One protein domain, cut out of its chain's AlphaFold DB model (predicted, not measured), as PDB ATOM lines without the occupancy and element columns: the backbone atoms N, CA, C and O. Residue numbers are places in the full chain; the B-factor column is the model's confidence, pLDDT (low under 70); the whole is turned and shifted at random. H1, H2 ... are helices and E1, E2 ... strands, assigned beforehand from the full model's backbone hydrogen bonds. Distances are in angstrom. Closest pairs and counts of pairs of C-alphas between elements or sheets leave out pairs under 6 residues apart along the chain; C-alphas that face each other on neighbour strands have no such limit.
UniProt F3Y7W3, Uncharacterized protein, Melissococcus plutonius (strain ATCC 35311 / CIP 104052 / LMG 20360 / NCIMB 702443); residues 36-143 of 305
ATOM      1  N   GLN A  36     170.217 161.131 142.336       67.19
ATOM      2  CA  GLN A  36     171.670 161.038 142.476       67.19
ATOM      3  C   GLN A  36     172.289 162.421 142.739       67.19
ATOM      4  O   GLN A  36     171.848 163.418 142.172       67.19
ATOM      5  N   LYS A  37     173.301 162.478 143.617       58.62
ATOM      6  CA  LYS A  37     173.952 163.725 144.086       58.62
ATOM      7  C   LYS A  37     175.004 164.285 143.129       58.62
ATOM      8  O   LYS A  37     175.316 165.475 143.169       58.62
ATOM      9  N   GLU A  38     175.606 163.410 142.338       70.88
ATOM     10  CA  GLU A  38     176.662 163.744 141.395       70.88
ATOM     11  C   GLU A  38     176.496 162.844 140.168       70.88
ATOM     12  O   GLU A  38     176.139 161.670 140.285       70.88
ATOM     13  N   VAL A  39     176.755 163.395 138.988       78.75
ATOM     14  CA  VAL A  39     176.756 162.653 137.723       78.75
ATOM     15  C   VAL A  39     178.037 162.973 136.964       78.75
ATOM     16  O   VAL A  39     178.598 164.059 137.118       78.75
ATOM     17  N   VAL A  40     178.534 162.041 136.156       82.06
ATOM     18  CA  VAL A  40     179.703 162.308 135.307       82.06
ATOM     19  C   VAL A  40     179.223 162.897 133.990       82.06
ATOM     20  O   VAL A  40     178.459 162.256 133.271       82.06
ATOM     21  N   SER A  41     179.682 164.100 133.662       82.50
ATOM     22  CA  SER A  41     179.510 164.694 132.338       82.50
ATOM     23  C   SER A  41     180.734 164.394 131.489       82.50
ATOM     24  O   SER A  41     181.851 164.727 131.885       82.50
ATOM     25  N   VAL A  42     180.541 163.761 130.335       81.62
ATOM     26  CA  VAL A  42     181.621 163.530 129.369       81.62
ATOM     27  C   VAL A  42     181.526 164.591 128.286       81.62
ATOM     28  O   VAL A  42     180.565 164.620 127.522       81.62
ATOM     29  N   GLU A  43     182.521 165.467 128.221       80.19
ATOM     30  CA  GLU A  43     182.556 166.589 127.280       80.19
ATOM     31  C   GLU A  43     183.260 166.221 125.980       80.19
ATOM     32  O   GLU A  43     182.835 166.648 124.905       80.19
ATOM     33  N   LYS A  44     184.303 165.386 126.063       77.62
ATOM     34  CA  LYS A  44     185.001 164.809 124.908       77.62
ATOM     35  C   LYS A  44     185.352 163.355 125.182       77.62
ATOM     36  O   LYS A  44     185.800 163.009 126.273       77.62
ATOM     37  N   SER A  45     185.170 162.512 124.175       78.25
ATOM     38  CA  SER A  45     185.432 161.077 124.254       78.25
ATOM     39  C   SER A  45     186.377 160.630 123.148       78.25
ATOM     40  O   SER A  45     186.280 161.112 122.018       78.25
ATOM     41  N   THR A  46     187.239 159.665 123.448       78.50
ATOM     42  CA  THR A  46     188.054 158.976 122.444       78.50
ATOM     43  C   THR A  46     187.209 157.974 121.639       78.50
ATOM     44  O   THR A  46     186.096 157.609 122.026       78.50
ATOM     45  N   VAL A  47     187.744 157.484 120.514       72.50
ATOM     46  CA  VAL A  47     187.061 156.522 119.620       72.50
ATOM     47  C   VAL A  47     186.678 155.216 120.344       72.50
ATOM     48  O   VAL A  47     185.690 154.573 119.993       72.50
ATOM     49  N   ASN A  48     187.411 154.843 121.400       80.25
ATOM     50  CA  ASN A  48     187.220 153.591 122.139       80.25
ATOM     51  C   ASN A  48     186.353 153.711 123.403       80.25
ATOM     52  O   ASN A  48     186.130 152.702 124.075       80.25
ATOM     53  N   PHE A  49     185.772 154.881 123.684       83.69
ATOM     54  CA  PHE A  49     185.057 155.155 124.935       83.69
ATOM     55  C   PHE A  49     184.023 154.090 125.333       83.69
ATOM     56  O   PHE A  49     183.959 153.691 126.493       83.69
ATOM     57  N   LYS A  50     183.216 153.585 124.384       82.44
ATOM     58  CA  LYS A  50     182.183 152.568 124.679       82.44
ATOM     59  C   LYS A  50     182.777 151.271 125.242       82.44
ATOM     60  O   LYS A  50     182.130 150.607 126.047       82.44
ATOM     61  N   LYS A  51     183.993 150.902 124.823       83.75
ATOM     62  CA  LYS A  51     184.716 149.740 125.362       83.75
ATOM     63  C   LYS A  51     185.312 150.070 126.727       83.75
ATOM     64  O   LYS A  51     185.195 149.259 127.640       83.75
ATOM     65  N   ASP A  52     185.883 151.261 126.868       85.19
ATOM     66  CA  ASP A  52     186.537 151.714 128.096       85.19
ATOM     67  C   ASP A  52     185.555 151.811 129.265       85.19
ATOM     68  O   ASP A  52     185.803 151.255 130.333       85.19
ATOM     69  N   ILE A  53     184.390 152.431 129.055       84.44
ATOM     70  CA  ILE A  53     183.374 152.553 130.105       84.44
ATOM     71  C   ILE A  53     182.762 151.202 130.480       84.44
ATOM     72  O   ILE A  53     182.447 150.973 131.646       84.44
ATOM     73  N   LYS A  54     182.635 150.285 129.511       86.12
ATOM     74  CA  LYS A  54     182.151 148.928 129.763       86.12
ATOM     75  C   LYS A  54     183.155 148.134 130.601       86.12
ATOM     76  O   LYS A  54     182.741 147.519 131.577       86.12
ATOM     77  N   LYS A  55     184.454 148.225 130.288       86.62
ATOM     78  CA  LYS A  55     185.521 147.637 131.114       86.62
ATOM     79  C   LYS A  55     185.514 148.212 132.526       86.62
ATOM     80  O   LYS A  55     185.467 147.458 133.481       86.62
ATOM     81  N   ILE A  56     185.443 149.537 132.677       85.25
ATOM     82  CA  ILE A  56     185.384 150.174 134.004       85.25
ATOM     83  C   ILE A  56     184.154 149.705 134.800       85.25
ATOM     84  O   ILE A  56     184.254 149.512 136.015       85.25
ATOM     85  N   ALA A  57     183.003 149.528 134.145       84.81
ATOM     86  CA  ALA A  57     181.799 149.004 134.782       84.81
ATOM     87  C   ALA A  57     181.976 147.541 135.227       84.81
ATOM     88  O   ALA A  57     181.635 147.216 136.361       84.81
ATOM     89  N   GLU A  58     182.545 146.687 134.374       86.00
ATOM     90  CA  GLU A  58     182.789 145.265 134.659       86.00
ATOM     91  C   GLU A  58     183.875 145.056 135.726       86.00
ATOM     92  O   GLU A  58     183.634 144.349 136.697       86.00
ATOM     93  N   ASP A  59     185.018 145.739 135.619       84.81
ATOM     94  CA  ASP A  59     186.165 145.619 136.535       84.81
ATOM     95  C   ASP A  59     185.826 146.003 137.981       84.81
ATOM     96  O   ASP A  59     186.535 145.644 138.918       84.81
ATOM     97  N   ASN A  60     184.781 146.810 138.169       80.88
ATOM     98  CA  ASN A  60     184.393 147.338 139.474       80.88
ATOM     99  C   ASN A  60     182.987 146.869 139.899       80.88
ATOM    100  O   ASN A  60     182.478 147.380 140.896       80.88
ATOM    101  N   ASP A  61     182.371 145.935 139.157       81.06
ATOM    102  CA  ASP A  61     180.998 145.437 139.359       81.06
ATOM    103  C   ASP A  61     179.956 146.558 139.548       81.06
ATOM    104  O   ASP A  61     179.086 146.520 140.426       81.06
ATOM    105  N   ASN A  62     180.045 147.592 138.711       82.69
ATOM    106  CA  ASN A  62     179.139 148.732 138.756       82.69
ATOM    107  C   ASN A  62     178.090 148.666 137.650       82.69
ATOM    108  O   ASN A  62     178.360 148.264 136.519       82.69
ATOM    109  N   LEU A  63     176.906 149.179 137.966       83.50
ATOM    110  CA  LEU A  63     175.870 149.518 137.008       83.50
ATOM    111  C   LEU A  63     175.922 151.023 136.745       83.50
ATOM    112  O   LEU A  63     175.644 151.830 137.636       83.50
ATOM    113  N   ILE A  64     176.263 151.396 135.517       85.19
ATOM    114  CA  ILE A  64     176.293 152.781 135.047       85.19
ATOM    115  C   ILE A  64     175.119 152.982 134.085       85.19
ATOM    116  O   ILE A  64     174.845 152.129 133.253       85.19
ATOM    117  N   ALA A  65     174.417 154.104 134.178       85.00
ATOM    118  CA  ALA A  65     173.348 154.478 133.265       85.00
ATOM    119  C   ALA A  65     173.795 155.644 132.380       85.00
ATOM    120  O   ALA A  65     174.117 156.719 132.888       85.00
ATOM    121  N   GLN A  66     173.794 155.445 131.064       86.12
ATOM    122  CA  GLN A  66     173.990 156.516 130.086       86.12
ATOM    123  C   GLN A  66     172.660 157.225 129.834       86.12
ATOM    124  O   GLN A  66     171.674 156.569 129.494       86.12
ATOM    125  N   ARG A  67     172.630 158.556 129.958       85.19
ATOM    126  CA  ARG A  67     171.449 159.369 129.642       85.19
ATOM    127  C   ARG A  67     171.290 159.541 128.132       85.19
ATOM    128  O   ARG A  67     172.178 160.067 127.465       85.19
ATOM    129  N   ILE A  68     170.108 159.213 127.627       81.50
ATOM    130  CA  ILE A  68     169.647 159.501 126.271       81.50
ATOM    131  C   ILE A  68     168.435 160.422 126.359       81.50
ATOM    132  O   ILE A  68     167.515 160.211 127.141       81.50
ATOM    133  N   VAL A  69     168.450 161.472 125.554       79.19
ATOM    134  CA  VAL A  69     167.396 162.478 125.507       79.19
ATOM    135  C   VAL A  69     166.468 162.117 124.346       79.19
ATOM    136  O   VAL A  69     166.919 162.061 123.204       79.19
ATOM    137  N   GLU A  70     165.203 161.813 124.632       75.00
ATOM    138  CA  GLU A  70     164.190 161.464 123.630       75.00
ATOM    139  C   GLU A  70     163.113 162.546 123.580       75.00
ATOM    140  O   GLU A  70     162.534 162.906 124.601       75.00
ATOM    141  N   ALA A  71     162.842 163.083 122.391       67.62
ATOM    142  CA  ALA A  71     161.713 163.982 122.201       67.62
ATOM    143  C   ALA A  71     160.417 163.162 122.247       67.62
ATOM    144  O   ALA A  71     160.252 162.217 121.472       67.62
ATOM    145  N   LYS A  72     159.494 163.510 123.147       64.19
ATOM    146  CA  LYS A  72     158.141 162.958 123.108       64.19
ATOM    147  C   LYS A  72     157.420 163.566 121.910       64.19
ATOM    148  O   LYS A  72     157.418 164.782 121.738       64.19
ATOM    149  N   ASN A  73     156.750 162.727 121.120       53.34
ATOM    150  CA  ASN A  73     155.831 163.147 120.054       53.34
ATOM    151  C   ASN A  73     154.530 163.734 120.633       53.34
ATOM    152  O   ASN A  73     153.431 163.328 120.264       53.34
ATOM    153  N   ASN A  74     154.646 164.672 121.564       52.66
ATOM    154  CA  ASN A  74     153.541 165.500 122.001       52.66
ATOM    155  C   ASN A  74     153.731 166.856 121.322       52.66
ATOM    156  O   ASN A  74     154.847 167.368 121.266       52.66
ATOM    157  N   PHE A  75     152.648 167.450 120.821       49.91
ATOM    158  CA  PHE A  75     152.616 168.777 120.185       49.91
ATOM    159  C   PHE A  75     153.256 169.912 121.030       49.91
ATOM    160  O   PHE A  75     153.405 171.027 120.543       49.91
ATOM    161  N   SER A  76     153.657 169.632 122.277       56.53
ATOM    162  CA  SER A  76     154.369 170.494 123.223       56.53
ATOM    163  C   SER A  76     155.907 170.466 123.131       56.53
ATOM    164  O   SER A  76     156.550 171.288 123.779       56.53
ATOM    165  N   GLY A  77     156.524 169.555 122.364       56.59
ATOM    166  CA  GLY A  77     157.992 169.479 122.236       56.59
ATOM    167  C   GLY A  77     158.723 169.035 123.514       56.59
ATOM    168  O   GLY A  77     159.914 169.300 123.678       56.59
ATOM    169  N   GLU A  78     158.018 168.382 124.440       61.19
ATOM    170  CA  GLU A  78     158.589 167.903 125.698       61.19
ATOM    171  C   GLU A  78     159.666 166.840 125.468       61.19
ATOM    172  O   GLU A  78     159.518 165.925 124.658       61.19
ATOM    173  N   VAL A  79     160.754 166.946 126.226       70.25
ATOM    174  CA  VAL A  79     161.913 166.070 126.089       70.25
ATOM    175  C   VAL A  79     162.068 165.221 127.347       70.25
ATOM    176  O   VAL A  79     162.095 165.739 128.466       70.25
ATOM    177  N   GLU A  80     162.161 163.907 127.173       74.12
ATOM    178  CA  GLU A  80     162.251 162.925 128.246       74.12
ATOM    179  C   GLU A  80     163.666 162.337 128.334       74.12
ATOM    180  O   GLU A  80     164.257 161.907 127.344       74.12
ATOM    181  N   ASN A  81     164.226 162.312 129.546       78.75
ATOM    182  CA  ASN A  81     165.487 161.620 129.800       78.75
ATOM    183  C   ASN A  81     165.204 160.131 129.994       78.75
ATOM    184  O   ASN A  81     164.557 159.749 130.966       78.75
ATOM    185  N   THR A  82     165.742 159.310 129.105       81.75
ATOM    186  CA  THR A  82     165.747 157.847 129.176       81.75
ATOM    187  C   THR A  82     167.174 157.345 129.379       81.75
ATOM    188  O   THR A  82     168.134 158.097 129.200       81.75
ATOM    189  N   TYR A  83     167.345 156.088 129.784       84.25
ATOM    190  CA  TYR A  83     168.652 155.568 130.177       84.25
ATOM    191  C   TYR A  83     168.977 154.222 129.545       84.25
ATOM    192  O   TYR A  83     168.100 153.378 129.359       84.25
ATOM    193  N   VAL A  84     170.261 154.009 129.261       86.44
ATOM    194  CA  VAL A  84     170.808 152.719 128.826       86.44
ATOM    195  C   VAL A  84     171.753 152.193 129.905       86.44
ATOM    196  O   VAL A  84     172.702 152.898 130.258       86.44
ATOM    197  N   PRO A  85     171.520 150.982 130.443       86.94
ATOM    198  CA  PRO A  85     172.422 150.377 131.412       86.94
ATOM    199  C   PRO A  85     173.720 149.901 130.747       86.94
ATOM    200  O   PRO A  85     173.719 149.332 129.656       86.94
ATOM    201  N   ILE A  86     174.832 150.109 131.444       83.38
ATOM    202  CA  ILE A  86     176.187 149.671 131.118       83.38
ATOM    203  C   ILE A  86     176.708 148.919 132.350       83.38
ATOM    204  O   ILE A  86     176.803 149.496 133.432       83.38
ATOM    205  N   GLY A  87     177.040 147.637 132.187       82.88
ATOM    206  CA  GLY A  87     177.432 146.741 133.282       82.88
ATOM    207  C   GLY A  87     176.365 145.684 133.586       82.88
ATOM    208  O   GLY A  87     175.457 145.459 132.785       82.88
ATOM    209  N   LYS A  88     176.490 145.005 134.733       76.69
ATOM    210  CA  LYS A  88     175.564 143.940 135.158       76.69
ATOM    211  C   LYS A  88     174.474 144.501 136.077       76.69
ATOM    212  O   LYS A  88     174.779 145.059 137.129       76.69
ATOM    213  N   GLY A  89     173.208 144.305 135.706       77.69
ATOM    214  CA  GLY A  89     172.040 144.646 136.527       77.69
ATOM    215  C   GLY A  89     170.940 145.382 135.762       77.69
ATOM    216  O   GLY A  89     171.126 145.802 134.622       77.69
ATOM    217  N   GLU A  90     169.788 145.541 136.412       79.06
ATOM    218  CA  GLU A  90     168.636 146.271 135.880       79.06
ATOM    219  C   GLU A  90     168.576 147.697 136.435       79.06
ATOM    220  O   GLU A  90     168.982 147.963 137.570       79.06
ATOM    221  N   LEU A  91     168.065 148.628 135.623       78.75
ATOM    222  CA  LEU A  91     167.830 149.997 136.071       78.75
ATOM    223  C   LEU A  91     166.682 150.032 137.092       78.75
ATOM    224  O   LEU A  91     165.671 149.358 136.894       78.75
ATOM    225  N   PRO A  92     166.790 150.841 138.160       73.81
ATOM    226  CA  PRO A  92     165.688 151.054 139.085       73.81
ATOM    227  C   PRO A  92     164.517 151.733 138.371       73.81
ATOM    228  O   PRO A  92     164.714 152.502 137.429       73.81
ATOM    229  N   SER A  93     163.304 151.545 138.898       70.94
ATOM    230  CA  SER A  93     162.060 152.171 138.412       70.94
ATOM    231  C   SER A  93     162.148 153.688 138.229       70.94
ATOM    232  O   SER A  93     161.400 154.277 137.454       70.94
ATOM    233  N   ASN A  94     163.075 154.327 138.941       70.25
ATOM    234  CA  ASN A  94     163.228 155.773 138.979       70.25
ATOM    235  C   ASN A  94     164.032 156.311 137.779       70.25
ATOM    236  O   ASN A  94     164.120 157.526 137.612       70.25
ATOM    237  N   LEU A  95     164.607 155.417 136.963       77.00
ATOM    238  CA  LEU A  95     165.342 155.705 135.733       77.00
ATOM    239  C   LEU A  95     164.668 154.969 134.557       77.00
ATOM    240  O   LEU A  95     164.890 153.769 134.386       77.00
ATOM    241  N   PRO A  96     163.851 155.649 133.730       79.81
ATOM    242  CA  PRO A  96     163.159 155.002 132.618       79.81
ATOM    243  C   PRO A  96     164.147 154.444 131.584       79.81
ATOM    244  O   PRO A  96     165.018 155.152 131.078       79.81
ATOM    245  N   LEU A  97     163.999 153.159 131.253       81.44
ATOM    246  CA  LEU A  97     164.815 152.479 130.248       81.44
ATOM    247  C   LEU A  97     164.506 153.013 128.843       81.44
ATOM    248  O   LEU A  97     163.342 153.083 128.442       81.44
ATOM    249  N   GLN A  98     165.546 153.305 128.064       81.75
ATOM    250  CA  GLN A  98     165.398 153.639 126.651       81.75
ATOM    251  C   GLN A  98     165.036 152.380 125.841       81.75
ATOM    252  O   GLN A  98     165.780 151.398 125.830       81.75
ATOM    253  N   LYS A  99     163.894 152.408 125.146       80.06
ATOM    254  CA  LYS A  99     163.381 151.306 124.310       80.06
ATOM    255  C   LYS A  99     163.724 151.475 122.825       80.06
ATOM    256  O   LYS A  99     163.763 150.490 122.082       80.06
ATOM    257  N   ASN A 100     163.989 152.698 122.369       79.44
ATOM    258  CA  ASN A 100     164.206 152.996 120.957       79.44
ATOM    259  C   ASN A 100     165.618 152.598 120.486       79.44
ATOM    260  O   ASN A 100     166.598 153.320 120.671       79.44
ATOM    261  N   LYS A 101     165.720 151.451 119.802       79.06
ATOM    262  CA  LYS A 101     166.993 150.893 119.302       79.06
ATOM    263  C   LYS A 101     167.764 151.830 118.360       79.06
ATOM    264  O   LYS A 101     168.992 151.743 118.314       79.06
ATOM    265  N   LYS A 102     167.085 152.711 117.609       77.75
ATOM    266  CA  LYS A 102     167.750 153.678 116.713       77.75
ATOM    267  C   LYS A 102     168.448 154.777 117.517       77.75
ATOM    268  O   LYS A 102     169.605 155.080 117.240       77.75
ATOM    269  N   LEU A 103     167.784 155.296 118.553       76.12
ATOM    270  CA  LEU A 103     168.361 156.297 119.455       76.12
ATOM    271  C   LEU A 103     169.525 155.733 120.271       76.12
ATOM    272  O   LEU A 103     170.520 156.421 120.445       76.12
ATOM    273  N   ILE A 104     169.457 154.466 120.695       79.00
ATOM    274  CA  ILE A 104     170.567 153.800 121.401       79.00
ATOM    275  C   ILE A 104     171.805 153.666 120.502       79.00
ATOM    276  O   ILE A 104     172.931 153.875 120.950       79.00
ATOM    277  N   LYS A 105     171.626 153.318 119.220       76.50
ATOM    278  CA  LYS A 105     172.756 153.194 118.285       76.50
ATOM    279  C   LYS A 105     173.391 154.546 117.963       76.50
ATOM    280  O   LYS A 105     174.617 154.644 117.973       76.50
ATOM    281  N   ASN A 106     172.562 155.564 117.736       77.31
ATOM    282  CA  ASN A 106     172.993 156.903 117.333       77.31
ATOM    283  C   ASN A 106     173.251 157.844 118.520       77.31
ATOM    284  O   ASN A 106     173.495 159.031 118.314       77.31
ATOM    285  N   SER A 107     173.180 157.346 119.759       75.38
ATOM    286  CA  SER A 107     173.330 158.178 120.950       75.38
ATOM    287  C   SER A 107     174.720 158.824 120.982       75.38
ATOM    288  O   SER A 107     175.714 158.087 120.871       75.38
ATOM    289  N   PRO A 108     174.823 160.144 121.203       75.62
ATOM    290  CA  PRO A 108     176.111 160.779 121.422       75.62
ATOM    291  C   PRO A 108     176.776 160.204 122.675       75.62
ATOM    292  O   PRO A 108     176.121 159.858 123.660       75.62
ATOM    293  N   VAL A 109     178.100 160.087 122.630       77.94
ATOM    294  CA  VAL A 109     178.900 159.620 123.770       77.94
ATOM    295  C   VAL A 109     179.039 160.730 124.817       77.94
ATOM    296  O   VAL A 109     179.079 160.451 126.015       77.94
ATOM    297  N   ASN A 110     179.028 161.984 124.364       79.94
ATOM    298  CA  ASN A 110     179.169 163.205 125.148       79.94
ATOM    299  C   ASN A 110     177.857 163.512 125.890       79.94
ATOM    300  O   ASN A 110     177.067 164.372 125.500       79.94
ATOM    301  N   THR A 111     177.562 162.705 126.905       81.25
ATOM    302  CA  THR A 111     176.312 162.737 127.672       81.25
ATOM    303  C   THR A 111     176.601 162.582 129.164       81.25
ATOM    304  O   THR A 111     177.757 162.537 129.590       81.25
ATOM    305  N   LEU A 112     175.536 162.539 129.968       82.19
ATOM    306  CA  LEU A 112     175.637 162.301 131.402       82.19
ATOM    307  C   LEU A 112     175.610 160.802 131.694       82.19
ATOM    308  O   LEU A 112     174.746 160.079 131.190       82.19
ATOM    309  N   TYR A 113     176.515 160.369 132.562       81.88
ATOM    310  CA  TYR A 113     176.616 159.008 133.071       81.88
ATOM    311  C   TYR A 113     176.355 159.007 134.572       81.88
ATOM    312  O   TYR A 113     176.956 159.768 135.334       81.88
ATOM    313  N   ILE A 114     175.447 158.137 134.996       83.12
ATOM    314  CA  ILE A 114     174.985 158.031 136.377       83.12
ATOM    315  C   ILE A 114     175.451 156.690 136.934       83.12
ATOM    316  O   ILE A 114     175.196 155.654 136.327       83.12
ATOM    317  N   ILE A 115     176.098 156.681 138.098       82.38
ATOM    318  CA  ILE A 115     176.422 155.429 138.792       82.38
ATOM    319  C   ILE A 115     175.178 154.987 139.562       82.38
ATOM    320  O   ILE A 115     174.811 155.589 140.565       82.38
ATOM    321  N   VAL A 116     174.504 153.947 139.081       78.00
ATOM    322  CA  VAL A 116     173.244 153.452 139.653       78.00
ATOM    323  C   VAL A 116     173.503 152.557 140.859       78.00
ATOM    324  O   VAL A 116     172.828 152.676 141.880       78.00
ATOM    325  N   LYS A 117     174.485 151.661 140.748       76.56
ATOM    326  CA  LYS A 117     174.887 150.722 141.802       76.56
ATOM    327  C   LYS A 117     176.367 150.416 141.639       76.56
ATOM    328  O   LYS A 117     176.827 150.318 140.505       76.56
ATOM    329  N   GLY A 118     177.105 150.257 142.732       77.75
ATOM    330  CA  GLY A 118     178.527 149.976 142.610       77.75
ATOM    331  C   GLY A 118     179.401 150.404 143.778       77.75
ATOM    332  O   GLY A 118     178.915 150.983 144.748       77.75
ATOM    333  N   ARG A 119     180.700 150.125 143.644       76.56
ATOM    334  CA  ARG A 119     181.775 150.564 144.545       76.56
ATOM    335  C   ARG A 119     182.502 151.821 144.059       76.56
ATOM    336  O   ARG A 119     183.128 152.478 144.881       76.56
ATOM    337  N   LEU A 120     182.433 152.163 142.764       82.31
ATOM    338  CA  LEU A 120     183.066 153.394 142.267       82.31
ATOM    339  C   LEU A 120     182.285 154.628 142.709       82.31
ATOM    340  O   LEU A 120     181.070 154.718 142.525       82.31
ATOM    341  N   THR A 121     183.015 155.625 143.191       83.88
ATOM    342  CA  THR A 121     182.484 156.980 143.347       83.88
ATOM    343  C   THR A 121     182.497 157.733 142.012       83.88
ATOM    344  O   THR A 121     183.278 157.438 141.106       83.88
ATOM    345  N   VAL A 122     181.655 158.764 141.887       82.81
ATOM    346  CA  VAL A 122     181.565 159.607 140.676       82.81
ATOM    347  C   VAL A 122     182.904 160.293 140.371       82.81
ATOM    348  O   VAL A 122     183.319 160.380 139.215       82.81
ATOM    349  N   LYS A 123     183.636 160.699 141.416       84.38
ATOM    350  CA  LYS A 123     184.982 161.283 141.312       84.38
ATOM    351  C   LYS A 123     186.017 160.288 140.797       84.38
ATOM    352  O   LYS A 123     186.848 160.653 139.968       84.38
ATOM    353  N   GLU A 124     185.980 159.045 141.263       85.94
ATOM    354  CA  GLU A 124     186.878 157.996 140.767       85.94
ATOM    355  C   GLU A 124     186.557 157.616 139.324       85.94
ATOM    356  O   GLU A 124     187.481 157.435 138.534       85.94
ATOM    357  N   LEU A 125     185.272 157.561 138.952       85.12
ATOM    358  CA  LEU A 125     184.865 157.328 137.567       85.12
ATOM    359  C   LEU A 125     185.394 158.435 136.643       85.12
ATOM    360  O   LEU A 125     186.004 158.128 135.622       85.12
ATOM    361  N   ALA A 126     185.244 159.707 137.026       84.94
ATOM    362  CA  ALA A 126     185.796 160.826 136.263       84.94
ATOM    363  C   ALA A 126     187.330 160.745 136.150       84.94
ATOM    364  O   ALA A 126     187.870 160.893 135.056       84.94
ATOM    365  N   LYS A 127     188.042 160.428 137.243       87.50
ATOM    366  CA  LYS A 127     189.505 160.236 137.220       87.50
ATOM    367  C   LYS A 127     189.935 159.100 136.288       87.50
ATOM    368  O   LYS A 127     190.858 159.297 135.502       87.50
ATOM    369  N   LYS A 128     189.274 157.938 136.348       87.25
ATOM    370  CA  LYS A 128     189.580 156.789 135.476       87.25
ATOM    371  C   LYS A 128     189.314 157.111 134.004       87.25
ATOM    372  O   LYS A 128     190.120 156.753 133.154       87.25
ATOM    373  N   LEU A 129     188.231 157.830 133.699       85.75
ATOM    374  CA  LEU A 129     187.941 158.277 132.334       85.75
ATOM    375  C   LEU A 129     188.978 159.293 131.832       85.75
ATOM    376  O   LEU A 129     189.428 159.171 130.692       85.75
ATOM    377  N   ASN A 130     189.407 160.226 132.689       86.31
ATOM    378  CA  ASN A 130     190.446 161.207 132.368       86.31
ATOM    379  C   ASN A 130     191.819 160.561 132.135       86.31
ATOM    380  O   ASN A 130     192.531 160.963 131.219       86.31
ATOM    381  N   ALA A 131     192.163 159.514 132.891       87.75
ATOM    382  CA  ALA A 131     193.386 158.737 132.672       87.75
ATOM    383  C   ALA A 131     193.415 158.030 131.301       87.75
ATOM    384  O   ALA A 131     194.485 157.763 130.765       87.75
ATOM    385  N   LEU A 132     192.244 157.764 130.711       85.88
ATOM    386  CA  LEU A 132     192.090 157.188 129.371       85.88
ATOM    387  C   LEU A 132     191.959 158.261 128.271       85.88
ATOM    388  O   LEU A 132     191.433 157.982 127.194       85.88
ATOM    389  N   ASN A 133     192.425 159.488 128.533       83.50
ATOM    390  CA  ASN A 133     192.359 160.645 127.630       83.50
ATOM    391  C   ASN A 133     190.933 161.088 127.246       83.50
ATOM    392  O   ASN A 133     190.745 161.778 126.242       83.50
ATOM    393  N   ASN A 134     189.917 160.722 128.032       83.94
ATOM    394  CA  ASN A 134     188.584 161.314 127.900       83.94
ATOM    395  C   ASN A 134     188.513 162.608 128.721       83.94
ATOM    396  O   ASN A 134     189.254 162.767 129.682       83.94
ATOM    397  N   GLN A 135     187.625 163.537 128.371       83.69
ATOM    398  CA  GLN A 135     187.336 164.711 129.200       83.69
ATOM    399  C   GLN A 135     186.031 164.464 129.951       83.69
ATOM    400  O   GLN A 135     184.944 164.608 129.388       83.69
ATOM    401  N   ALA A 136     186.151 164.047 131.210       83.88
ATOM    402  CA  ALA A 136     185.051 163.765 132.118       83.88
ATOM    403  C   ALA A 136     185.115 164.686 133.347       83.88
ATOM    404  O   ALA A 136     186.116 164.729 134.070       83.88
ATOM    405  N   ILE A 137     184.020 165.398 133.601       83.38
ATOM    406  CA  ILE A 137     183.872 166.330 134.720       83.38
ATOM    407  C   ILE A 137     182.771 165.819 135.644       83.38
ATOM    408  O   ILE A 137     181.741 165.307 135.203       83.38
ATOM    409  N   VAL A 138     182.985 165.955 136.950       80.88
ATOM    410  CA  VAL A 138     181.945 165.681 137.945       80.88
ATOM    411  C   VAL A 138     180.979 166.855 137.958       80.88
ATOM    412  O   VAL A 138     181.362 167.975 138.291       80.88
ATOM    413  N   PHE A 139     179.726 166.594 137.603       74.94
ATOM    414  CA  PHE A 139     178.664 167.584 137.629       74.94
ATOM    415  C   PHE A 139     177.849 167.421 138.923       74.94
ATOM    416  O   PHE A 139     177.161 166.406 139.087       74.94
ATOM    417  N   PRO A 140     177.930 168.378 139.868       66.81
ATOM    418  CA  PRO A 140     177.155 168.323 141.097       66.81
ATOM    419  C   PRO A 140     175.695 168.649 140.800       66.81
ATOM    420  O   PRO A 140     175.367 169.678 140.205       66.81
ATOM    421  N   THR A 141     174.794 167.798 141.264       66.94
ATOM    422  CA  THR A 141     173.364 167.984 141.063       66.94
ATOM    423  C   THR A 141     172.728 168.473 142.360       66.94
ATOM    424  O   THR A 141     172.258 167.706 143.196       66.94
ATOM    425  N   ASN A 142     172.739 169.796 142.574       67.81
ATOM    426  CA  ASN A 142     172.128 170.393 143.765       67.81
ATOM    427  C   ASN A 142     170.606 170.534 143.599       67.81
ATOM    428  O   ASN A 142     170.080 171.620 143.346       67.81
ATOM    429  N   TYR A 143     169.897 169.417 143.746       71.81
ATOM    430  CA  TYR A 143     168.442 169.371 143.610       71.81
ATOM    431  C   TYR A 143     167.694 170.008 144.782       71.81
ATOM    432  O   TYR A 143     166.577 170.491 144.612       71.81
TER     433      TYR A 143
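AT A GLANCE: This is residues 36 to 143 of the 305 residues of an uncharacterized protein of Melissococcus plutonius (strain ATCC 35311 / CIP 104052 / LMG 20360 / NCIMB 702443) (UniProt F3Y7W3). One strongly twisted five-stranded sheet has H3 packed over its E1 and E5 end and H1 beside H3, near the start of E2 and the end of E3. The long hairpin E2 and E3 reaches away from these helices, while little H2 only grazes the sheet. The 108 printed residues hold three named helices and five named strands, along the chain E1 H1 E2 E3 H2 E4 H3 E5; the sheet order is E3 E2 E4 E1 E5, all antiparallel, and the class is mixed, helices and strands. The whole is compact, with a radius of gyration of the C-alphas of 13.7 A, yet elongated in outline, spanning 44 by 28 by 27 A.

HOW THE PARTS SIT: Start at E1, residues 38 to 44, an inner strand. Its antiparallel neighbour E5, residues 135 to 140, is an edge strand; look for N 41 and O 137, 2.8 A apart. E4, residues 112 to 117, is staggered: residues 112 to 113 pair with E1, where N 113 and O 40 are 2.8 A apart, and residues 113 to 117 pair with E2, residues 63 to 71, where N 65 and O 114 are 2.8 A apart. E2 forms a hairpin with edge strand E3, residues 79 to 86; N 68 and O 82 are 2.8 A apart. H3, residues 122 to 131, makes two layers with the sheet, a helix on one face; its height over the sheet is 8.3 A and it runs along the strands, at 2 degrees to E1 on the local plane. The closest C-alphas of H3 and E5 are those of Ala 126 and Ala 136, 5.1 A apart. H1, residues 49 to 59, only just touches H3, with 3 pairs of C-alphas within 8 A, the closest being Ile 53 and Leu 129 at 7.7 A; they run opposite ways at a steep tilt of 54 degrees. H2, residues 101 to 105, grazes the sheet with residues 103 to 104 and is apart from H1 and H3. E1, H1, E2; E3, H2, E4; and E4, H3, E5 are split strand-helix-strand units, each with another strand between its two same-way strands and a right-handed crossover. In H2 and H3 every O i to N i+4 pair is within hydrogen-bond range; in H1, 6 of 7 are.

IN THESE COORDINATES: Find C-alpha 38 at (176.662, 163.744, 141.395), where E1 begins its 18.5 A. H1 is 15.1 A long, E2 25.1 A, E3 22.3 A and H3 14.3 A. E5 ends at C-alpha 140, (177.155, 168.323, 141.097).

THE WHOLE: The two C-alphas farthest apart, Asp 59 and Phe 75, are 43.9 A apart. The printed part has no cut; its one long link is residues 87 to 100. Confidence is under 70 at residues 36 to 37, 71 to 78 and 140 to 142.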